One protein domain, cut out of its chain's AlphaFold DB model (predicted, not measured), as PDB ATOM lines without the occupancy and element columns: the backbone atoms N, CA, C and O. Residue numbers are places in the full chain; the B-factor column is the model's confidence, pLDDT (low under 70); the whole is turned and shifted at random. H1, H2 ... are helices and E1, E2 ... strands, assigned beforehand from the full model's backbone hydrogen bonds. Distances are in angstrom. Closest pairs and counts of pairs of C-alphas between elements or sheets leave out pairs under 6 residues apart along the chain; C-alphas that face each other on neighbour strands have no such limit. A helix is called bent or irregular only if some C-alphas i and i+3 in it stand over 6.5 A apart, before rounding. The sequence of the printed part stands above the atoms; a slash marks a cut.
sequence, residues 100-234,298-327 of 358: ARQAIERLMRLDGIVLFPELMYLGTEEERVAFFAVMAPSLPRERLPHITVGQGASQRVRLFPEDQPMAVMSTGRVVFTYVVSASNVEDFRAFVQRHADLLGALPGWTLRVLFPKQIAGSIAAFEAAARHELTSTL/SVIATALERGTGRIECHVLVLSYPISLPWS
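Overview. This is residues 100 to 234 and 298 to 327 of the 358 residues of an uncharacterized protein of Acidobacteria bacterium (UniProt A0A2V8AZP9). A strongly twisted five-stranded sheet curls round helix H1 on one face, while H2, H3 and H4 cover the other face, making three layers. The small hairpin of E2 and E3 extends away from this body, and its loop, residues 150 to 155, sticks out; H5 only grazes the sheet. The 165 printed residues include five named helices and seven named strands, in the order H1 E1 H2 E2 E3 E4 E5 H3 E6 H4 H5 E7. The large sheet is mixed, ordered E1, E4, E5, E6, E7, and the class is mixed, helices and strands. The whole is compact, with a radius of gyration of the C-alphas of 16.2 A and spans of 47 by 44 by 34 A.

Along the chain. H1, residues 100 to 115, begins at C-alpha 100 (143.588, 117.083, 168.347) and measures 22.4 A. E1 is residues 120 to 122, H2 125 to 135, E2 146 to 149, E3 156 to 159, E4 166 to 168 and E5 174 to 179. H3, residues 186 to 201, measures 23.9 A and has a kink of 40 degrees near residue 195; it is irregular, with C-alphas 194 and 197 7.4 A apart. E6, residues 205 to 212, measures 22.9 A. H4, residues 213 to 231, measures 27.8 A and has a kink of 46 degrees near residue 220; it is irregular, with C-alphas 217 and 220 7.6 A apart. H5 is residues 299 to 305, and E7, residues 309 to 316, ends at C-alpha 316 (141.789, 98.442, 169.277).

Arrangement. E1 and E4 are antiparallel, with N 122 and O 166 2.8 A apart. E4 and E5 form an antiparallel hairpin, with N 175 and O 167 2.8 A apart. E5 and E6 are parallel, with N 208 and O 176 2.8 A apart; E5, H3 and E6 form a strand-helix-strand unit, two parallel neighbour strands with a helix between, and its crossover is right-handed. E6 and E7 are parallel, with N 209 and O 312 2.8 A apart. The closest C-alphas of H1 and E5 are those of Arg 109 and Val 179, 6.3 A apart. H3 runs along the strands over E5 and E6, at a height over the sheet of 10.1 A. H4 runs along the strands over E6 and E7, at 8.6 A, on the same face as H2 and H3. With residues 222 to 230 alone, H4 touches H3 at a steep tilt of 45 degrees, the same way; the closest C-alphas are those of Val 192 and Ala 226, 6.7 A. H5 touches residues 196 to 200 of H3, the closest C-alphas being those of Gly 200 and Ile 300, 5.3 A. In the hairpin of E2 and E3, N 149 and O 156 are 2.8 A apart. In H1 and H5 every O i to N i+4 pair is within hydrogen-bond range, against 6 of 7 in H2, 10 of 12 in H3 and 10 of 15 in H4.

Size, cuts and confidence. The two C-alphas farthest apart, those of Ser 298 and Ser 327, are 50.5 A apart. Residues 235 to 297 are cut out, and C-alphas 234 and 298 are 9.5 A apart across the cut, in the link from H4 to H5. Of the links that are printed whole, none is long. The mean pLDDT of the printed part is 89.3, and residues 319 to 327 are under 70.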
ATOM      1  N   ALA A 100     143.616 118.183 167.381       82.44
ATOM      2  CA  ALA A 100     143.588 117.083 168.347       82.44
ATOM      3  C   ALA A 100     142.875 115.837 167.798       82.44
ATOM      4  O   ALA A 100     143.394 114.727 167.894       82.44
ATOM      5  N   ARG A 101     141.712 116.036 167.163       83.50
ATOM      6  CA  ARG A 101     140.939 114.963 166.532       83.50
ATOM      7  C   ARG A 101     141.766 114.228 165.479       83.50
ATOM      8  O   ARG A 101     141.867 113.007 165.516       83.50
ATOM      9  N   GLN A 102     142.392 114.969 164.572       87.44
ATOM     10  CA  GLN A 102     143.231 114.376 163.535       87.44
ATOM     11  C   GLN A 102     144.427 113.638 164.143       87.44
ATOM     12  O   GLN A 102     144.757 112.551 163.685       87.44
ATOM     13  N   ALA A 103     145.056 114.179 165.193       89.12
ATOM     14  CA  ALA A 103     146.143 113.509 165.901       89.12
ATOM     15  C   ALA A 103     145.704 112.162 166.502       89.12
ATOM     16  O   ALA A 103     146.437 111.184 166.373       89.12
ATOM     17  N   ILE A 104     144.502 112.085 167.084       87.00
ATOM     18  CA  ILE A 104     143.907 110.825 167.560       87.00
ATOM     19  C   ILE A 104     143.755 109.830 166.407       87.00
ATOM     20  O   ILE A 104     144.217 108.698 166.517       87.00
ATOM     21  N   GLU A 105     143.177 110.255 165.284       88.44
ATOM     22  CA  GLU A 105     143.010 109.401 164.100       88.44
ATOM     23  C   GLU A 105     144.366 108.887 163.585       88.44
ATOM     24  O   GLU A 105     144.511 107.713 163.247       88.44
ATOM     25  N   ARG A 106     145.398 109.743 163.572       92.31
ATOM     26  CA  ARG A 106     146.770 109.360 163.202       92.31
ATOM     27  C   ARG A 106     147.368 108.333 164.170       92.31
ATOM     28  O   ARG A 106     148.060 107.414 163.735       92.31
ATOM     29  N   LEU A 107     147.113 108.485 165.468       91.94
ATOM     30  CA  LEU A 107     147.578 107.551 166.488       91.94
ATOM     31  C   LEU A 107     146.873 106.195 166.389       91.94
ATOM     32  O   LEU A 107     147.545 105.175 166.479       91.94
ATOM     33  N   MET A 108     145.560 106.176 166.153       91.31
ATOM     34  CA  MET A 108     144.801 104.938 165.942       91.31
ATOM     35  C   MET A 108     145.268 104.193 164.688       91.31
ATOM     36  O   MET A 108     145.381 102.971 164.703       91.31
ATOM     37  N   ARG A 109     145.608 104.920 163.615       92.56
ATOM     38  CA  ARG A 109     146.241 104.327 162.427       92.56
ATOM     39  C   ARG A 109     147.567 103.665 162.761       92.56
ATOM     40  O   ARG A 109     147.777 102.518 162.386       92.56
ATOM     41  N   LEU A 110     148.431 104.350 163.509       94.56
ATOM     42  CA  LEU A 110     149.699 103.764 163.935       94.56
ATOM     43  C   LEU A 110     149.501 102.562 164.876       94.56
ATOM     44  O   LEU A 110     150.259 101.607 164.774       94.56
ATOM     45  N   ASP A 111     148.475 102.563 165.732       92.69
ATOM     46  CA  ASP A 111     148.127 101.389 166.547       92.69
ATOM     47  C   ASP A 111     147.769 100.182 165.682       92.69
ATOM     48  O   ASP A 111     148.260  99.089 165.941       92.69
ATOM     49  N   GLY A 112     146.979 100.389 164.625       92.31
ATOM     50  CA  GLY A 112     146.683  99.345 163.646       92.31
ATOM     51  C   GLY A 112     147.938  98.789 162.983       92.31
ATOM     52  O   GLY A 112     148.059  97.585 162.816       92.31
ATOM     53  N   ILE A 113     148.902  99.651 162.662       94.19
ATOM     54  CA  ILE A 113     150.162  99.238 162.032       94.19
ATOM     55  C   ILE A 113     151.022  98.408 162.984       94.19
ATOM     56  O   ILE A 113     151.556  97.371 162.603       94.19
ATOM     57  N   VAL A 114     151.151  98.871 164.226       93.94
ATOM     58  CA  VAL A 114     151.962  98.211 165.254       93.94
ATOM     59  C   VAL A 114     151.348  96.877 165.690       93.94
ATOM     60  O   VAL A 114     152.093  95.968 166.038       93.94
ATOM     61  N   LEU A 115     150.019  96.743 165.636       92.31
ATOM     62  CA  LEU A 115     149.307  95.511 165.985       92.31
ATOM     63  C   LEU A 115     149.579  94.353 165.012       92.31
ATOM     64  O   LEU A 115     149.468  93.197 165.409       92.31
ATOM     65  N   PHE A 116     149.934  94.656 163.761       93.00
ATOM     66  CA  PHE A 116     150.184  93.662 162.714       93.00
ATOM     67  C   PHE A 116     151.589  93.851 162.117       93.00
ATOM     68  O   PHE A 116     151.719  94.357 160.992       93.00
ATOM     69  N   PRO A 117     152.656  93.520 162.876       91.25
ATOM     70  CA  PRO A 117     154.044  93.719 162.456       91.25
ATOM     71  C   PRO A 117     154.474  92.803 161.301       91.25
ATOM     72  O   PRO A 117     155.482  93.069 160.653       91.25
ATOM     73  N   GLU A 118     153.725  91.734 161.036       91.62
ATOM     74  CA  GLU A 118     153.957  90.790 159.943       91.62
ATOM     75  C   GLU A 118     153.609  91.355 158.557       91.62
ATOM     76  O   GLU A 118     153.959  90.758 157.539       91.62
ATOM     77  N   LEU A 119     152.907  92.490 158.503       94.69
ATOM     78  CA  LEU A 119     152.465  93.108 157.260       94.69
ATOM     79  C   LEU A 119     153.498  94.085 156.692       94.69
ATOM     80  O   LEU A 119     154.068  94.919 157.397       94.69
ATOM     81  N   MET A 120     153.672  94.049 155.371       94.06
ATOM     82  CA  MET A 120     154.502  95.010 154.645       94.06
ATOM     83  C   MET A 120     153.661  96.210 154.208       94.06
ATOM     84  O   MET A 120     152.875  96.115 153.269       94.06
ATOM     85  N   TYR A 121     153.811  97.345 154.890       94.88
ATOM     86  CA  TYR A 121     153.000  98.539 154.639       94.88
ATOM     87  C   TYR A 121     153.496  99.372 153.453       94.88
ATOM     88  O   TYR A 121     154.675  99.708 153.362       94.88
ATOM     89  N   LEU A 122     152.556  99.794 152.605       94.06
ATOM     90  CA  LEU A 122     152.774 100.727 151.501       94.06
ATOM     91  C   LEU A 122     152.634 102.165 152.025       94.06
ATOM     92  O   LEU A 122     151.540 102.618 152.395       94.06
ATOM     93  N   GLY A 123     153.762 102.870 152.117       87.94
ATOM     94  CA  GLY A 123     153.891 104.144 152.821       87.94
ATOM     95  C   GLY A 123     153.534 105.366 151.990       87.94
ATOM     96  O   GLY A 123     152.953 106.305 152.531       87.94
ATOM     97  N   THR A 124     153.852 105.363 150.696       91.62
ATOM     98  CA  THR A 124     153.637 106.527 149.822       91.62
ATOM     99  C   THR A 124     152.629 106.253 148.711       91.62
ATOM    100  O   THR A 124     152.306 105.105 148.407       91.62
ATOM    101  N   GLU A 125     152.105 107.323 148.108       92.00
ATOM    102  CA  GLU A 125     151.221 107.225 146.940       92.00
ATOM    103  C   GLU A 125     151.944 106.536 145.774       92.00
ATOM    104  O   GLU A 125     151.395 105.629 145.157       92.00
ATOM    105  N   GLU A 126     153.210 106.886 145.539       91.50
ATOM    106  CA  GLU A 126     154.039 106.308 144.479       91.50
ATOM    107  C   GLU A 126     154.267 104.808 144.690       91.50
ATOM    108  O   GLU A 126     154.179 104.038 143.738       91.50
ATOM    109  N   GLU A 127     154.509 104.379 145.933       93.25
ATOM    110  CA  GLU A 127     154.645 102.958 146.272       93.25
ATOM    111  C   GLU A 127     153.359 102.183 146.005       93.25
ATOM    112  O   GLU A 127     153.411 101.082 145.465       93.25
ATOM    113  N   ARG A 128     152.203 102.761 146.347       94.81
ATOM    114  CA  ARG A 128     150.895 102.138 146.102       94.81
ATOM    115  C   ARG A 128     150.637 101.993 144.612       94.81
ATOM    116  O   ARG A 128     150.287 100.910 144.163       94.81
ATOM    117  N   VAL A 129     150.855 103.059 143.845       94.81
ATOM    118  CA  VAL A 129     150.670 103.047 142.388       94.81
ATOM    119  C   VAL A 129     151.606 102.037 141.728       94.81
ATOM    120  O   VAL A 129     151.142 101.216 140.943       94.81
ATOM    121  N   ALA A 130     152.898 102.051 142.070       93.88
ATOM    122  CA  ALA A 130     153.867 101.107 141.515       93.88
ATOM    123  C   ALA A 130     153.519  99.653 141.866       93.88
ATOM    124  O   ALA A 130     153.611  98.774 141.013       93.88
ATOM    125  N   PHE A 131     153.074  99.401 143.099       94.62
ATOM    126  CA  PHE A 131     152.650  98.074 143.537       94.62
ATOM    127  C   PHE A 131     151.412  97.583 142.776       94.62
ATOM    128  O   PHE A 131     151.410  96.473 142.247       94.62
ATOM    129  N   PHE A 132     150.366  98.407 142.670       95.88
ATOM    130  CA  PHE A 132     149.126  98.001 142.004       95.88
ATOM    131  C   PHE A 132     149.241  97.933 140.482       95.88
ATOM    132  O   PHE A 132     148.552  97.114 139.884       95.88
ATOM    133  N   ALA A 133     150.164  98.677 139.865       94.62
ATOM    134  CA  ALA A 133     150.493  98.497 138.452       94.62
ATOM    135  C   ALA A 133     150.994  97.071 138.142       94.62
ATOM    136  O   ALA A 133     150.766  96.562 137.049       94.62
ATOM    137  N   VAL A 134     151.652  96.417 139.108       94.12
ATOM    138  CA  VAL A 134     152.123  95.030 138.978       94.12
ATOM    139  C   VAL A 134     151.054  94.027 139.418       94.12
ATOM    140  O   VAL A 134     150.868  93.006 138.766       94.12
ATOM    141  N   MET A 135     150.350  94.303 140.519       94.25
ATOM    142  CA  MET A 135     149.409  93.349 141.128       94.25
ATOM    143  C   MET A 135     148.016  93.324 140.498       94.25
ATOM    144  O   MET A 135     147.300  92.339 140.663       94.25
ATOM    145  N   ALA A 136     147.622  94.394 139.811       94.62
ATOM    146  CA  ALA A 136     146.344  94.522 139.121       94.62
ATOM    147  C   ALA A 136     146.567  95.108 137.710       94.62
ATOM    148  O   ALA A 136     146.069  96.192 137.410       94.62
ATOM    149  N   PRO A 137     147.319  94.420 136.825       93.31
ATOM    150  CA  PRO A 137     147.729  94.969 135.529       93.31
ATOM    151  C   PRO A 137     146.556  95.206 134.564       93.31
ATOM    152  O   PRO A 137     146.688  95.966 133.611       93.31
ATOM    153  N   SER A 138     145.407  94.567 134.804       91.19
ATOM    154  CA  SER A 138     144.167  94.784 134.051       91.19
ATOM    155  C   SER A 138     143.421  96.058 134.457       91.19
ATOM    156  O   SER A 138     142.502  96.466 133.748       91.19
ATOM    157  N   LEU A 139     143.782  96.679 135.583       93.06
ATOM    158  CA  LEU A 139     143.121  97.875 136.084       93.06
ATOM    159  C   LEU A 139     143.909  99.126 135.664       93.06
ATOM    160  O   LEU A 139     145.028  99.332 136.142       93.06
ATOM    161  N   PRO A 140     143.349  99.992 134.801       91.19
ATOM    162  CA  PRO A 140     144.022 101.215 134.393       91.19
ATOM    163  C   PRO A 140     144.187 102.179 135.573       91.19
ATOM    164  O   PRO A 140     143.409 102.175 136.534       91.19
ATOM    165  N   ARG A 141     145.207 103.040 135.494       91.06
ATOM    166  CA  ARG A 141     145.606 103.941 136.585       91.06
ATOM    167  C   ARG A 141     144.477 104.878 137.014       91.06
ATOM    168  O   ARG A 141     144.364 105.197 138.194       91.06
ATOM    169  N   GLU A 142     143.648 105.301 136.071       88.12
ATOM    170  CA  GLU A 142     142.514 106.209 136.254       88.12
ATOM    171  C   GLU A 142     141.404 105.574 137.102       88.12
ATOM    172  O   GLU A 142     140.607 106.281 137.710       88.12
ATOM    173  N   ARG A 143     141.381 104.239 137.193       89.75
ATOM    174  CA  ARG A 143     140.423 103.481 138.005       89.75
ATOM    175  C   ARG A 143     140.968 103.066 139.362       89.75
ATOM    176  O   ARG A 143     140.255 102.436 140.144       89.75
ATOM    177  N   LEU A 144     142.211 103.429 139.677       93.88
ATOM    178  CA  LEU A 144     142.696 103.324 141.046       93.88
ATOM    179  C   LEU A 144     141.889 104.264 141.958       93.88
ATOM    180  O   LEU A 144     141.392 105.295 141.495       93.88
ATOM    181  N   PRO A 145     141.779 103.947 143.262       94.44
ATOM    182  CA  PRO A 145     141.105 104.799 144.232       94.44
ATOM    183  C   PRO A 145     141.583 106.245 144.140       94.44
ATOM    184  O   PRO A 145     142.772 106.513 144.314       94.44
ATOM    185  N   HIS A 146     140.678 107.186 143.881       92.50
ATOM    186  CA  HIS A 146     141.055 108.584 143.704       92.50
ATOM    187  C   HIS A 146     139.972 109.568 144.145       92.50
ATOM    188  O   HIS A 146     138.821 109.211 144.403       92.50
ATOM    189  N   ILE A 147     140.381 110.828 144.275       88.50
ATOM    190  CA  ILE A 147     139.484 111.982 144.302       88.50
ATOM    191  C   ILE A 147     140.050 113.071 143.410       88.50
ATOM    192  O   ILE A 147     141.266 113.200 143.236       88.50
ATOM    193  N   THR A 148     139.153 113.929 142.962       85.12
ATOM    194  CA  THR A 148     139.518 115.152 142.275       85.12
ATOM    195  C   THR A 148     139.565 116.311 143.266       85.12
ATOM    196  O   THR A 148     138.626 116.543 144.027       85.12
ATOM    197  N   VAL A 149     140.697 117.015 143.310       80.00
ATOM    198  CA  VAL A 149     140.970 118.118 144.241       80.00
ATOM    199  C   VAL A 149     141.178 119.410 143.459       80.00
ATOM    200  O   VAL A 149     141.860 119.407 142.439       80.00
ATOM    201  N   GLY A 150     140.651 120.523 143.967       76.06
ATOM    202  CA  GLY A 150     140.719 121.828 143.303       76.06
ATOM    203  C   GLY A 150     139.521 122.086 142.389       76.06
ATOM    204  O   GLY A 150     138.607 121.269 142.303       76.06
ATOM    205  N   GLN A 151     139.508 123.248 141.736       71.31
ATOM    206  CA  GLN A 151     138.449 123.662 140.807       71.31
ATOM    207  C   GLN A 151     139.049 124.312 139.552       71.31
ATOM    208  O   GLN A 151     140.098 124.964 139.618       71.31
ATOM    209  N   GLY A 152     138.383 124.136 138.407       75.88
ATOM    210  CA  GLY A 152     138.794 124.707 137.120       75.88
ATOM    211  C   GLY A 152     140.214 124.295 136.716       75.88
ATOM    212  O   GLY A 152     140.602 123.141 136.864       75.88
ATOM    213  N   ALA A 153     141.031 125.255 136.280       71.88
ATOM    214  CA  ALA A 153     142.412 125.015 135.839       71.88
ATOM    215  C   ALA A 153     143.364 124.469 136.931       71.88
ATOM    216  O   ALA A 153     144.481 124.059 136.628       71.88
ATOM    217  N   SER A 154     142.950 124.469 138.206       74.44
ATOM    218  CA  SER A 154     143.734 123.931 139.331       74.44
ATOM    219  C   SER A 154     143.369 122.492 139.710       74.44
ATOM    220  O   SER A 154     143.922 121.955 140.673       74.44
ATOM    221  N   GLN A 155     142.433 121.880 138.979       79.62
ATOM    222  CA  GLN A 155     141.930 120.538 139.238       79.62
ATOM    223  C   GLN A 155     143.044 119.495 139.074       79.62
ATOM    224  O   GLN A 155     143.758 119.466 138.073       79.62
ATOM    225  N   ARG A 156     143.220 118.643 140.084       83.12
ATOM    226  CA  ARG A 156     144.213 117.564 140.097       83.12
ATOM    227  C   ARG A 156     143.588 116.286 140.628       83.12
ATOM    228  O   ARG A 156     142.893 116.311 141.644       83.12
ATOM    229  N   VAL A 157     143.889 115.167 139.978       86.75
ATOM    230  CA  VAL A 157     143.549 113.834 140.483       86.75
ATOM    231  C   VAL A 157     144.579 113.442 141.534       86.75
ATOM    232  O   VAL A 157     145.783 113.512 141.291       86.75
ATOM    233  N   ARG A 158     144.105 113.049 142.716       89.06
ATOM    234  CA  ARG A 158     144.937 112.479 143.776       89.06
ATOM    235  C   ARG A 158     144.573 111.014 143.955       89.06
ATOM    236  O   ARG A 158     143.426 110.719 144.298       89.06
ATOM    237  N   LEU A 159     145.551 110.133 143.767       92.50
ATOM    238  CA  LEU A 159     145.390 108.696 143.966       92.50
ATOM    239  C   LEU A 159     145.549 108.355 145.452       92.50
ATOM    240  O   LEU A 159     146.282 109.024 146.178       92.50
ATOM    241  N   PHE A 160     144.838 107.329 145.912       92.44
ATOM    242  CA  PHE A 160     144.791 106.879 147.307       92.44
ATOM    243  C   PHE A 160     144.699 108.044 148.306       92.44
ATOM    244  O   PHE A 160     145.590 108.240 149.142       92.44
ATOM    245  N   PRO A 161     143.666 108.894 148.183       87.56
ATOM    246  CA  PRO A 161     143.598 110.152 148.913       87.56
ATOM    247  C   PRO A 161     143.362 109.977 150.410       87.56
ATOM    248  O   PRO A 161     143.612 110.918 151.175       87.56
ATOM    249  N   GLU A 162     142.874 108.816 150.829       84.62
ATOM    250  CA  GLU A 162     142.766 108.446 152.224       84.62
ATOM    251  C   GLU A 162     144.142 108.140 152.816       84.62
ATOM    252  O   GLU A 162     144.940 107.389 152.262       84.62
ATOM    253  N   ASP A 163     144.391 108.645 154.022       86.44
ATOM    254  CA  ASP A 163     145.611 108.317 154.763       86.44
ATOM    255  C   ASP A 163     145.487 106.949 155.484       86.44
ATOM    256  O   ASP A 163     146.072 106.737 156.548       86.44
ATOM    257  N   GLN A 164     144.670 106.043 154.940       91.88
ATOM    258  CA  GLN A 164     144.353 104.733 155.502       91.88
ATOM    259  C   GLN A 164     145.469 103.715 155.188       91.88
ATOM    260  O   GLN A 164     145.998 103.727 154.071       91.88
ATOM    261  N   PRO A 165     145.871 102.848 156.140       94.44
ATOM    262  CA  PRO A 165     146.953 101.901 155.897       94.44
ATOM    263  C   PRO A 165     146.589 100.873 154.823       94.44
ATOM    264  O   PRO A 165     145.523 100.259 154.855       94.44
ATOM    265  N   MET A 166     147.525 100.632 153.911       95.81
ATOM    266  CA  MET A 166     147.484  99.500 152.992       95.81
ATOM    267  C   MET A 166     148.759  98.699 153.154       95.81
ATOM    268  O   MET A 166     149.842  99.274 153.290       95.81
ATOM    269  N   ALA A 167     148.622  97.384 153.155       96.06
ATOM    270  CA  ALA A 167     149.743  96.494 153.359       96.06
ATOM    271  C   ALA A 167     149.605  95.212 152.548       96.06
ATOM    272  O   ALA A 167     148.553  94.923 151.982       96.06
ATOM    273  N   VAL A 168     150.682  94.445 152.510       95.75
ATOM    274  CA  VAL A 168     150.778  93.201 151.756       95.75
ATOM    275  C   VAL A 168     151.270  92.117 152.701       95.75
ATOM    276  O   VAL A 168     152.225  92.317 153.453       95.75
ATOM    277  N   MET A 169     150.587  90.978 152.691       94.44
ATOM    278  CA  MET A 169     151.043  89.774 153.376       94.44
ATOM    279  C   MET A 169     152.141  89.094 152.555       94.44
ATOM    280  O   MET A 169     152.164  89.207 151.332       94.44
ATOM    281  N   SER A 170     152.985  88.283 153.193       89.19
ATOM    282  CA  SER A 170     153.973  87.445 152.490       89.19
ATOM    283  C   SER A 170     153.353  86.510 151.439       89.19
ATOM    284  O   SER A 170     154.020  86.118 150.489       89.19
ATOM    285  N   THR A 171     152.062  86.192 151.575       89.12
ATOM    286  CA  THR A 171     151.274  85.404 150.615       89.12
ATOM    287  C   THR A 171     150.866  86.174 149.353       89.12
ATOM    288  O   THR A 171     150.230  85.597 148.477       89.12
ATOM    289  N   GLY A 172     151.156  87.475 149.264       90.25
ATOM    290  CA  GLY A 172     150.706  88.358 148.181       90.25
ATOM    291  C   GLY A 172     149.292  88.922 148.369       90.25
ATOM    292  O   GLY A 172     148.856  89.760 147.581       90.25
ATOM    293  N   ARG A 173     148.573  88.515 149.425       95.00
ATOM    294  CA  ARG A 173     147.257  89.069 149.769       95.00
ATOM    295  C   ARG A 173     147.384  90.523 150.221       95.00
ATOM    296  O   ARG A 173     148.168  90.832 151.118       95.00
ATOM    297  N   VAL A 174     146.560  91.394 149.645       97.62
ATOM    298  CA  VAL A 174     146.544  92.825 149.974       97.62
ATOM    299  C   VAL A 174     145.567  93.100 151.114       97.62
ATOM    300  O   VAL A 174     144.432  92.634 151.092       97.62
ATOM    301  N   VAL A 175     145.983  93.874 152.110       97.75
ATOM    302  CA  VAL A 175     145.159  94.268 153.258       97.75
ATOM    303  C   VAL A 175     144.863  95.763 153.177       97.75
ATOM    304  O   VAL A 175     145.763  96.592 153.312       97.75
ATOM    305  N   PHE A 176     143.591  96.104 152.990       97.56
ATOM    306  CA  PHE A 176     143.074  97.469 153.038       97.56
ATOM    307  C   PHE A 176     142.532  97.730 154.436       97.56
ATOM    308  O   PHE A 176     141.576  97.080 154.852       97.56
ATOM    309  N   THR A 177     143.137  98.658 155.172       96.69
ATOM    310  CA  THR A 177     142.737  98.942 156.554       96.69
ATOM    311  C   THR A 177     141.913 100.215 156.621       96.69
ATOM    312  O   THR A 177     142.382 101.256 156.187       96.69
ATOM    313  N   TYR A 178     140.732 100.172 157.231       95.50
ATOM    314  CA  TYR A 178     139.935 101.350 157.552       95.50
ATOM    315  C   TYR A 178     139.850 101.541 159.065       95.50
ATOM    316  O   TYR A 178     139.302 100.704 159.781       95.50
ATOM    317  N   VAL A 179     140.375 102.656 159.563       93.06
ATOM    318  CA  VAL A 179     140.250 103.040 160.973       93.06
ATOM    319  C   VAL A 179     138.988 103.865 161.183       93.06
ATOM    320  O   VAL A 179     138.866 104.966 160.646       93.06
ATOM    321  N   VAL A 180     138.078 103.350 162.009       91.50
ATOM    322  CA  VAL A 180     136.803 103.992 162.338       91.50
ATOM    323  C   VAL A 180     137.040 105.127 163.330       91.50
ATOM    324  O   VAL A 180     137.420 104.896 164.477       91.50
ATOM    325  N   SER A 181     136.815 106.365 162.891       82.38
ATOM    326  CA  SER A 181     136.960 107.563 163.731       82.38
ATOM    327  C   SER A 181     135.635 108.084 164.291       82.38
ATOM    328  O   SER A 181     135.627 108.832 165.269       82.38
ATOM    329  N   ALA A 182     134.511 107.688 163.695       80.44
ATOM    330  CA  ALA A 182     133.167 108.027 164.131       80.44
ATOM    331  C   ALA A 182     132.200 106.888 163.793       80.44
ATOM    332  O   ALA A 182     132.468 106.070 162.918       80.44
ATOM    333  N   SER A 183     131.061 106.840 164.480       76.12
ATOM    334  CA  SER A 183     130.040 105.806 164.267       76.12
ATOM    335  C   SER A 183     129.256 105.976 162.956       76.12
ATOM    336  O   SER A 183     128.345 105.195 162.690       76.12
ATOM    337  N   ASN A 184     129.558 107.004 162.151       83.06
ATOM    338  CA  ASN A 184     128.914 107.217 160.861       83.06
ATOM    339  C   ASN A 184     129.455 106.218 159.826       83.06
ATOM    340  O   ASN A 184     130.655 106.010 159.688       83.06
ATOM    341  N   VAL A 185     128.553 105.602 159.066       89.75
ATOM    342  CA  VAL A 185     128.932 104.579 158.080       89.75
ATOM    343  C   VAL A 185     129.167 105.189 156.690       89.75
ATOM    344  O   VAL A 185     129.735 104.545 155.818       89.75
ATOM    345  N   GLU A 186     128.783 106.450 156.472       89.38
ATOM    346  CA  GLU A 186     128.857 107.115 155.161       89.38
ATOM    347  C   GLU A 186     130.288 107.227 154.621       89.38
ATOM    348  O   GLU A 186     130.551 106.844 153.481       89.38
ATOM    349  N   ASP A 187     131.233 107.681 155.449       89.44
ATOM    350  CA  ASP A 187     132.641 107.797 155.050       89.44
ATOM    351  C   ASP A 187     133.257 106.419 154.767       89.44
ATOM    352  O   ASP A 187     134.143 106.272 153.925       89.44
ATOM    353  N   PHE A 188     132.758 105.387 155.449       93.69
ATOM    354  CA  PHE A 188     133.156 104.010 155.209       93.69
ATOM    355  C   PHE A 188     132.565 103.455 153.908       93.69
ATOM    356  O   PHE A 188     133.300 102.853 153.130       93.69
ATOM    357  N   ARG A 189     131.285 103.716 153.595       93.19
ATOM    358  CA  ARG A 189     130.699 103.363 152.285       93.19
ATOM    359  C   ARG A 189     131.469 104.023 151.150       93.19
ATOM    360  O   ARG A 189     131.793 103.358 150.173       93.19
ATOM    361  N   ALA A 190     131.810 105.301 151.307       91.38
ATOM    362  CA  ALA A 190     132.622 106.036 150.345       91.38
ATOM    363  C   ALA A 190     133.975 105.357 150.096       91.38
ATOM    364  O   ALA A 190     134.372 105.184 148.944       91.38
ATOM    365  N   PHE A 191     134.651 104.943 151.171       94.12
ATOM    366  CA  PHE A 191     135.904 104.199 151.094       94.12
ATOM    367  C   PHE A 191     135.726 102.865 150.358       94.12
ATOM    368  O   PHE A 191     136.454 102.599 149.404       94.12
ATOM    369  N   VAL A 192     134.736 102.054 150.746       95.12
ATOM    370  CA  VAL A 192     134.481 100.738 150.138       95.12
ATOM    371  C   VAL A 192     134.161 100.866 148.649       95.12
ATOM    372  O   VAL A 192     134.783 100.187 147.834       95.12
ATOM    373  N   GLN A 193     133.261 101.779 148.272       92.69
ATOM    374  CA  GLN A 193     132.904 102.007 146.871       92.69
ATOM    375  C   GLN A 193     134.108 102.446 146.038       92.69
ATOM    376  O   GLN A 193     134.306 101.929 144.944       92.69
ATOM    377  N   ARG A 194     134.940 103.361 146.551       93.31
ATOM    378  CA  ARG A 194     136.136 103.850 145.844       93.31
ATOM    379  C   ARG A 194     137.171 102.751 145.591       93.31
ATOM    380  O   ARG A 194     137.930 102.843 144.633       93.31
ATOM    381  N   HIS A 195     137.208 101.728 146.441       94.75
ATOM    382  CA  HIS A 195     138.141 100.609 146.313       94.75
ATOM    383  C   HIS A 195     137.558  99.418 145.545       94.75
ATOM    384  O   HIS A 195     138.304  98.489 145.258       94.75
ATOM    385  N   ALA A 196     136.271  99.430 145.180       93.81
ATOM    386  CA  ALA A 196     135.594  98.274 144.593       93.81
ATOM    387  C   ALA A 196     136.274  97.762 143.309       93.81
ATOM    388  O   ALA A 196     136.544  96.567 143.209       93.81
ATOM    389  N   ASP A 197     136.635  98.656 142.381       93.88
ATOM    390  CA  ASP A 197     137.351  98.290 141.149       93.88
ATOM    391  C   ASP A 197     138.667  97.559 141.445       93.88
ATOM    392  O   ASP A 197     138.971  96.513 140.871       93.88
ATOM    393  N   LEU A 198     139.424  98.079 142.413       95.50
ATOM    394  CA  LEU A 198     140.693  97.501 142.832       95.50
ATOM    395  C   LEU A 198     140.512  96.152 143.532       95.50
ATOM    396  O   LEU A 198     141.265  95.222 143.262       95.50
ATOM    397  N   LEU A 199     139.500  96.008 144.390       96.00
ATOM    398  CA  LEU A 199     139.184  94.729 145.032       96.00
ATOM    399  C   LEU A 199     138.788  93.660 144.003       96.00
ATOM    400  O   LEU A 199     139.169  92.502 144.158       96.00
ATOM    401  N   GLY A 200     138.062  94.043 142.949       94.19
ATOM    402  CA  GLY A 200     137.680  93.142 141.860       94.19
ATOM    403  C   GLY A 200     138.853  92.698 140.980       94.19
ATOM    404  O   GLY A 200     138.823  91.596 140.443       94.19
ATOM    405  N   ALA A 201     139.895  93.525 140.855       95.12
ATOM    406  CA  ALA A 201     141.064  93.230 140.025       95.12
ATOM    407  C   ALA A 201     142.156  92.407 140.739       95.12
ATOM    408  O   ALA A 201     143.070  91.903 140.089       95.12
ATOM    409  N   LEU A 202     142.092  92.277 142.069       95.88
ATOM    410  CA  LEU A 202     143.123  91.607 142.864       95.88
ATOM    411  C   LEU A 202     142.854  90.100 143.033       95.88
ATOM    412  O   LEU A 202     141.717  89.699 143.280       95.88
ATOM    413  N   PRO A 203     143.903  89.252 143.036       92.69
ATOM    414  CA  PRO A 203     143.752  87.804 143.229       92.69
ATOM    415  C   PRO A 203     143.331  87.425 144.659       92.69
ATOM    416  O   PRO A 203     142.741  86.367 144.884       92.69
ATOM    417  N   GLY A 204     143.628  88.277 145.642       96.25
ATOM    418  CA  GLY A 204     143.220  88.081 147.025       96.25
ATOM    419  C   GLY A 204     143.393  89.342 147.860       96.25
ATOM    420  O   GLY A 204     144.416  90.027 147.783       96.25
ATOM    421  N   TRP A 205     142.396  89.631 148.690       97.94
ATOM    422  CA  TRP A 205     142.346  90.850 149.487       97.94
ATOM    423  C   TRP A 205     141.663  90.635 150.839       97.94
ATOM    424  O   TRP A 205     140.887  89.698 151.038       97.94
ATOM    425  N   THR A 206     141.952  91.528 151.778       98.12
ATOM    426  CA  THR A 206     141.252  91.641 153.054       98.12
ATOM    427  C   THR A 206     140.901  93.101 153.305       98.12
ATOM    428  O   THR A 206     141.782  93.956 153.347       98.12
ATOM    429  N   LEU A 207     139.617  93.382 153.506       98.12
ATOM    430  CA  LEU A 207     139.130  94.638 154.051       98.12
ATOM    431  C   LEU A 207     139.128  94.528 155.577       98.12
ATOM    432  O   LEU A 207     138.263  93.882 156.167       98.12
ATOM    433  N   ARG A 208     140.115  95.147 156.216       97.62
ATOM    434  CA  ARG A 208     140.260  95.173 157.668       97.62
ATOM    435  C   ARG A 208     139.685  96.462 158.234       97.62
ATOM    436  O   ARG A 208     140.108  97.546 157.854       97.62
ATOM    437  N   VAL A 209     138.770  96.366 159.187       96.94
ATOM    438  CA  VAL A 209     138.140  97.516 159.838       96.94
ATOM    439  C   VAL A 209     138.550  97.550 161.309       96.94
ATOM    440  O   VAL A 209     138.360  96.580 162.044       96.94
ATOM    441  N   LEU A 210     139.156  98.655 161.738       94.62
ATOM    442  CA  LEU A 210     139.669  98.834 163.096       94.62
ATOM    443  C   LEU A 210     138.767  99.774 163.889       94.62
ATOM    444  O   LEU A 210     138.537 100.912 163.480       94.62
ATOM    445  N   PHE A 211     138.314  99.317 165.053       92.56
ATOM    446  CA  PHE A 211     137.370 100.034 165.905       92.56
ATOM    447  C   PHE A 211     138.030 100.468 167.211       92.56
ATOM    448  O   PHE A 211     138.636  99.637 167.887       92.56
ATOM    449  N   PRO A 212     137.874 101.725 167.650       89.19
ATOM    450  CA  PRO A 212     138.136 102.065 169.039       89.19
ATOM    451  C   PRO A 212     137.103 101.369 169.934       89.19
ATOM    452  O   PRO A 212     135.943 101.202 169.550       89.19
ATOM    453  N   LYS A 213     137.496 101.011 171.160       87.38
ATOM    454  CA  LYS A 213     136.630 100.301 172.117       87.38
ATOM    455  C   LYS A 213     135.267 100.979 172.325       87.38
ATOM    456  O   LYS A 213     134.267 100.289 172.481       87.38
ATOM    457  N   GLN A 214     135.212 102.312 172.290       84.81
ATOM    458  CA  GLN A 214     133.985 103.102 172.489       84.81
ATOM    459  C   GLN A 214     132.949 102.891 171.380       84.81
ATOM    460  O   GLN A 214     131.762 103.070 171.620       84.81
ATOM    461  N   ILE A 215     133.397 102.539 170.172       87.31
ATOM    462  CA  ILE A 215     132.557 102.415 168.972       87.31
ATOM    463  C   ILE A 215     132.449 100.938 168.544       87.31
ATOM    464  O   ILE A 215     131.805 100.610 167.559       87.31
ATOM    465  N   ALA A 216     132.997  99.998 169.324       89.44
ATOM    466  CA  ALA A 216     132.918  98.565 169.028       89.44
ATOM    467  C   ALA A 216     131.468  98.046 168.894       89.44
ATOM    468  O   ALA A 216     131.224  97.081 168.177       89.44
ATOM    469  N   GLY A 217     130.485  98.715 169.509       90.50
ATOM    470  CA  GLY A 217     129.065  98.387 169.339       90.50
ATOM    471  C   GLY A 217     128.534  98.550 167.906       90.50
ATOM    472  O   GLY A 217     127.504  97.970 167.581       90.50
ATOM    473  N   SER A 218     129.224  99.289 167.028       92.44
ATOM    474  CA  SER A 218     128.803  99.479 165.633       92.44
ATOM    475  C   SER A 218     129.417  98.476 164.650       92.44
ATOM    476  O   SER A 218     129.183  98.613 163.452       92.44
ATOM    477  N   ILE A 219     130.184  97.476 165.109       95.00
ATOM    478  CA  ILE A 219     130.862  96.500 164.231       95.00
ATOM    479  C   ILE A 219     129.885  95.858 163.240       95.00
ATOM    480  O   ILE A 219     130.130  95.891 162.036       95.00
ATOM    481  N   ALA A 220     128.744  95.361 163.726       95.19
ATOM    482  CA  ALA A 220     127.748  94.703 162.881       95.19
ATOM    483  C   ALA A 220     127.199  95.630 161.781       95.19
ATOM    484  O   ALA A 220     126.996  95.196 160.650       95.19
ATOM    485  N   ALA A 221     127.012  96.920 162.079       94.56
ATOM    486  CA  ALA A 221     126.523  97.895 161.105       94.56
ATOM    487  C   ALA A 221     127.549  98.167 159.992       94.56
ATOM    488  O   ALA A 221     127.181  98.271 158.822       94.56
ATOM    489  N   PHE A 222     128.835  98.250 160.341       95.75
ATOM    490  CA  PHE A 222     129.916  98.424 159.369       95.75
ATOM    491  C   PHE A 222     130.127  97.163 158.531       95.75
ATOM    492  O   PHE A 222     130.270  97.263 157.316       95.75
ATOM    493  N   GLU A 223     130.088  95.977 159.140       95.69
ATOM    494  CA  GLU A 223     130.194  94.721 158.397       95.69
ATOM    495  C   GLU A 223     129.025  94.556 157.415       95.69
ATOM    496  O   GLU A 223     129.246  94.283 156.234       95.69
ATOM    497  N   ALA A 224     127.791  94.797 157.869       94.81
ATOM    498  CA  ALA A 224     126.610  94.761 157.013       94.81
ATOM    499  C   ALA A 224     126.709  95.777 155.867       94.81
ATOM    500  O   ALA A 224     126.380  95.457 154.726       94.81
ATOM    501  N   ALA A 225     127.213  96.986 156.139       94.56
ATOM    502  CA  ALA A 225     127.435  97.985 155.104       94.56
ATOM    503  C   ALA A 225     128.499  97.550 154.092       94.56
ATOM    504  O   ALA A 225     128.245  97.661 152.897       94.56
ATOM    505  N   ALA A 226     129.639  97.016 154.539       95.38
ATOM    506  CA  ALA A 226     130.687  96.509 153.653       95.38
ATOM    507  C   ALA A 226     130.153  95.406 152.738       95.38
ATOM    508  O   ALA A 226     130.321  95.480 151.524       95.38
ATOM    509  N   ARG A 227     129.461  94.413 153.313       95.19
ATOM    510  CA  ARG A 227     128.844  93.322 152.552       95.19
ATOM    511  C   ARG A 227     127.843  93.872 151.547       95.19
ATOM    512  O   ARG A 227     127.973  93.597 150.365       95.19
ATOM    513  N   HIS A 228     126.924  94.729 151.988       93.69
ATOM    514  CA  HIS A 228     125.936  95.339 151.106       93.69
ATOM    515  C   HIS A 228     126.576  96.106 149.940       93.69
ATOM    516  O   HIS A 228     126.134  95.946 148.806       93.69
ATOM    517  N   GLU A 229     127.612  96.914 150.179       92.94
ATOM    518  CA  GLU A 229     128.296  97.641 149.101       92.94
ATOM    519  C   GLU A 229     128.989  96.706 148.102       92.94
ATOM    520  O   GLU A 229     128.921  96.958 146.899       92.94
ATOM    521  N   LEU A 230     129.618  95.634 148.596       92.25
ATOM    522  CA  LEU A 230     130.485  94.740 147.823       92.25
ATOM    523  C   LEU A 230     129.753  93.592 147.113       92.25
ATOM    524  O   LEU A 230     130.265  93.090 146.117       92.25
ATOM    525  N   THR A 231     128.598  93.148 147.617       92.25
ATOM    526  CA  THR A 231     127.891  91.969 147.076       92.25
ATOM    527  C   THR A 231     126.586  92.296 146.372       92.25
ATOM    528  O   THR A 231     126.077  91.455 145.637       92.25
ATOM    529  N   SER A 232     126.009  93.478 146.594       89.62
ATOM    530  CA  SER A 232     124.694  93.815 146.039       89.62
ATOM    531  C   SER A 232     124.829  94.259 144.582       89.62
ATOM    532  O   SER A 232     124.836  95.460 144.291       89.62
ATOM    533  N   THR A 233     124.981  93.297 143.677       90.19
ATOM    534  CA  THR A 233     125.037  93.545 142.237       90.19
ATOM    535  C   THR A 233     123.684  94.012 141.704       90.19
ATOM    536  O   THR A 233     122.630  93.733 142.279       90.19
ATOM    537  N   LEU A 234     123.713  94.775 140.617       90.44
ATOM    538  CA  LEU A 234     122.530  95.294 139.949       90.44
ATOM    539  C   LEU A 234     122.358  94.611 138.599       90.44
ATOM    540  O   LEU A 234     123.317  94.422 137.851       90.44
ATOM    541  N   SER A 298     129.851  90.129 139.530       92.25
ATOM    542  CA  SER A 298     129.815  89.237 140.699       92.25
ATOM    543  C   SER A 298     131.201  88.804 141.193       92.25
ATOM    544  O   SER A 298     131.291  87.979 142.106       92.25
ATOM    545  N   VAL A 299     132.292  89.347 140.633       94.00
ATOM    546  CA  VAL A 299     133.671  88.944 140.973       94.00
ATOM    547  C   VAL A 299     133.966  89.144 142.460       94.00
ATOM    548  O   VAL A 299     134.511  88.251 143.106       94.00
ATOM    549  N   ILE A 300     133.558  90.280 143.029       94.12
ATOM    550  CA  ILE A 300     133.783  90.594 144.446       94.12
ATOM    551  C   ILE A 300     132.957  89.669 145.352       94.12
ATOM    552  O   ILE A 300     133.481  89.155 146.344       94.12
ATOM    553  N   ALA A 301     131.692  89.412 145.002       94.50
ATOM    554  CA  ALA A 301     130.831  88.487 145.739       94.50
ATOM    555  C   ALA A 301     131.410  87.064 145.726       94.50
ATOM    556  O   ALA A 301     131.620  86.466 146.779       94.50
ATOM    557  N   THR A 302     131.805  86.587 144.546       95.44
ATOM    558  CA  THR A 302     132.490  85.300 144.361       95.44
ATOM    559  C   THR A 302     133.783  85.225 145.175       95.44
ATOM    560  O   THR A 302     134.097  84.190 145.763       95.44
ATOM    561  N   ALA A 303     134.557  86.314 145.233       95.75
ATOM    562  CA  ALA A 303     135.787  86.360 146.016       95.75
ATOM    563  C   ALA A 303     135.513  86.206 147.520       95.75
ATOM    564  O   ALA A 303     136.242  85.483 148.205       95.75
ATOM    565  N   LEU A 304     134.457  86.844 148.033       96.19
ATOM    566  CA  LEU A 304     134.020  86.693 149.423       96.19
ATOM    567  C   LEU A 304     133.556  85.261 149.722       96.19
ATOM    568  O   LEU A 304     133.962  84.700 150.739       96.19
ATOM    569  N   GLU A 305     132.775  84.648 148.832       95.44
ATOM    570  CA  GLU A 305     132.314  83.257 148.966       95.44
ATOM    571  C   GLU A 305     133.478  82.256 148.975       95.44
ATOM    572  O   GLU A 305     133.510  81.335 149.788       95.44
ATOM    573  N   ARG A 306     134.480  82.462 148.110       95.50
ATOM    574  CA  ARG A 306     135.683  81.614 148.018       95.50
ATOM    575  C   ARG A 306     136.725  81.901 149.106       95.50
ATOM    576  O   ARG A 306     137.738  81.210 149.182       95.50
ATOM    577  N   GLY A 307     136.538  82.949 149.910       94.88
ATOM    578  CA  GLY A 307     137.500  83.391 150.924       94.88
ATOM    579  C   GLY A 307     138.792  84.014 150.365       94.88
ATOM    580  O   GLY A 307     139.747  84.255 151.123       94.88
ATOM    581  N   THR A 308     138.855  84.288 149.055       95.88
ATOM    582  CA  THR A 308     139.924  85.092 148.435       95.88
ATOM    583  C   THR A 308     139.746  86.574 148.765       95.88
ATOM    584  O   THR A 308     140.741  87.251 149.008       95.88
ATOM    585  N   GLY A 309     138.507  87.038 148.927       97.06
ATOM    586  CA  GLY A 309     138.133  88.284 149.595       97.06
ATOM    587  C   GLY A 309     137.713  88.029 151.044       97.06
ATOM    588  O   GLY A 309     137.070  87.023 151.338       97.06
ATOM    589  N   ARG A 310     138.092  88.911 151.975       97.31
ATOM    590  CA  ARG A 310     137.740  88.792 153.403       97.31
ATOM    591  C   ARG A 310     137.376  90.143 153.994       97.31
ATOM    592  O   ARG A 310     137.957  91.154 153.615       97.31
ATOM    593  N   ILE A 311     136.455  90.142 154.953       97.62
ATOM    594  CA  ILE A 311     136.144  91.305 155.789       97.62
ATOM    595  C   ILE A 311     136.494  90.919 157.224       97.62
ATOM    596  O   ILE A 311     135.965  89.941 157.744       97.62
ATOM    597  N   GLU A 312     137.408  91.660 157.842       96.44
ATOM    598  CA  GLU A 312     137.893  91.411 159.202       96.44
ATOM    599  C   GLU A 312     137.650  92.649 160.059       96.44
ATOM    600  O   GLU A 312     138.016  93.755 159.666       96.44
ATOM    601  N   CYS A 313     137.075  92.482 161.248       96.25
ATOM    602  CA  CYS A 313     136.886  93.573 162.201       96.25
ATOM    603  C   CYS A 313     137.739  93.326 163.447       96.25
ATOM    604  O   CYS A 313     137.680  92.247 164.034       96.25
ATOM    605  N   HIS A 314     138.499  94.332 163.884       94.69
ATOM    606  CA  HIS A 314     139.290  94.260 165.113       94.69
ATOM    607  C   HIS A 314     139.011  95.453 166.015       94.69
ATOM    608  O   HIS A 314     138.924  96.593 165.563       94.69
ATOM    609  N   VAL A 315     138.934  95.193 167.318       93.12
ATOM    610  CA  VAL A 315     138.840  96.246 168.328       93.12
ATOM    611  C   VAL A 315     140.244  96.605 168.795       93.12
ATOM    612  O   VAL A 315     140.984  95.761 169.299       93.12
ATOM    613  N   LEU A 316     140.602  97.878 168.664       87.56
ATOM    614  CA  LEU A 316     141.789  98.442 169.277       87.56
ATOM    615  C   LEU A 316     141.593  98.435 170.794       87.56
ATOM    616  O   LEU A 316     140.716  99.113 171.337       87.56
ATOM    617  N   VAL A 317     142.441  97.666 171.478       74.81
ATOM    618  CA  VAL A 317     142.435  97.531 172.943       74.81
ATOM    619  C   VAL A 317     142.605  98.893 173.622       74.81
ATOM    620  O   VAL A 317     142.050  99.151 174.691       74.81
ATOM    621  N   LEU A 318     143.355  99.786 172.977       72.38
ATOM    622  CA  LEU A 318     143.705 101.099 173.489       72.38
ATOM    623  C   LEU A 318     142.839 102.161 172.826       72.38
ATOM    624  O   LEU A 318     142.611 102.151 171.620       72.38
ATOM    625  N   SER A 319     142.347 103.090 173.636       63.41
ATOM    626  CA  SER A 319     141.459 104.148 173.179       63.41
ATOM    627  C   SER A 319     141.982 105.513 173.578       63.41
ATOM    628  O   SER A 319     142.498 105.698 174.679       63.41
ATOM    629  N   TYR A 320     141.792 106.475 172.684       67.75
ATOM    630  CA  TYR A 320     142.051 107.878 172.951       67.75
ATOM    631  C   TYR A 320     140.699 108.568 173.131       67.75
ATOM    632  O   TYR A 320     139.913 108.587 172.182       67.75
ATOM    633  N   PRO A 321     140.375 109.096 174.323       56.41
ATOM    634  CA  PRO A 321     139.160 109.880 174.478       56.41
ATOM    635  C   PRO A 321     139.210 111.093 173.537       56.41
ATOM    636  O   PRO A 321     140.241 111.752 173.408       56.41
ATOM    637  N   ILE A 322     138.086 111.367 172.869       48.38
ATOM    638  CA  ILE A 322     137.942 112.407 171.831       48.38
ATOM    639  C   ILE A 322     138.251 113.815 172.384       48.38
ATOM    640  O   ILE A 322     138.690 114.695 171.645       48.38
ATOM    641  N   SER A 323     138.095 114.024 173.694       47.72
ATOM    642  CA  SER A 323     138.454 115.250 174.409       47.72
ATOM    643  C   SER A 323     139.943 115.278 174.777       47.72
ATOM    644  O   SER A 323     140.337 115.104 175.927       47.72
ATOM    645  N   LEU A 324     140.804 115.529 173.794       47.97
ATOM    646  CA  LEU A 324     142.189 115.933 174.036       47.97
ATOM    647  C   LEU A 324     142.318 117.434 173.754       47.97
ATOM    648  O   LEU A 324     142.288 117.830 172.590       47.97
ATOM    649  N   PRO A 325     142.474 118.298 174.769       41.28
ATOM    650  CA  PRO A 325     142.848 119.680 174.525       41.28
ATOM    651  C   PRO A 325     144.288 119.694 174.004       41.28
ATOM    652  O   PRO A 325     145.226 119.317 174.710       41.28
ATOM    653  N   TRP A 326     144.460 120.084 172.744       40.28
ATOM    654  CA  TRP A 326     145.773 120.289 172.141       40.28
ATOM    655  C   TRP A 326     146.271 121.678 172.522       40.28
ATOM    656  O   TRP A 326     145.740 122.683 172.054       40.28
ATOM    657  N   SER A 327     147.318 121.745 173.339       43.03
ATOM    658  CA  SER A 327     148.131 122.950 173.480       43.03
ATOM    659  C   SER A 327     149.553 122.621 173.038       43.03
ATOM    660  O   SER A 327     150.201 121.711 173.557       43.03
TER     661      SER A 327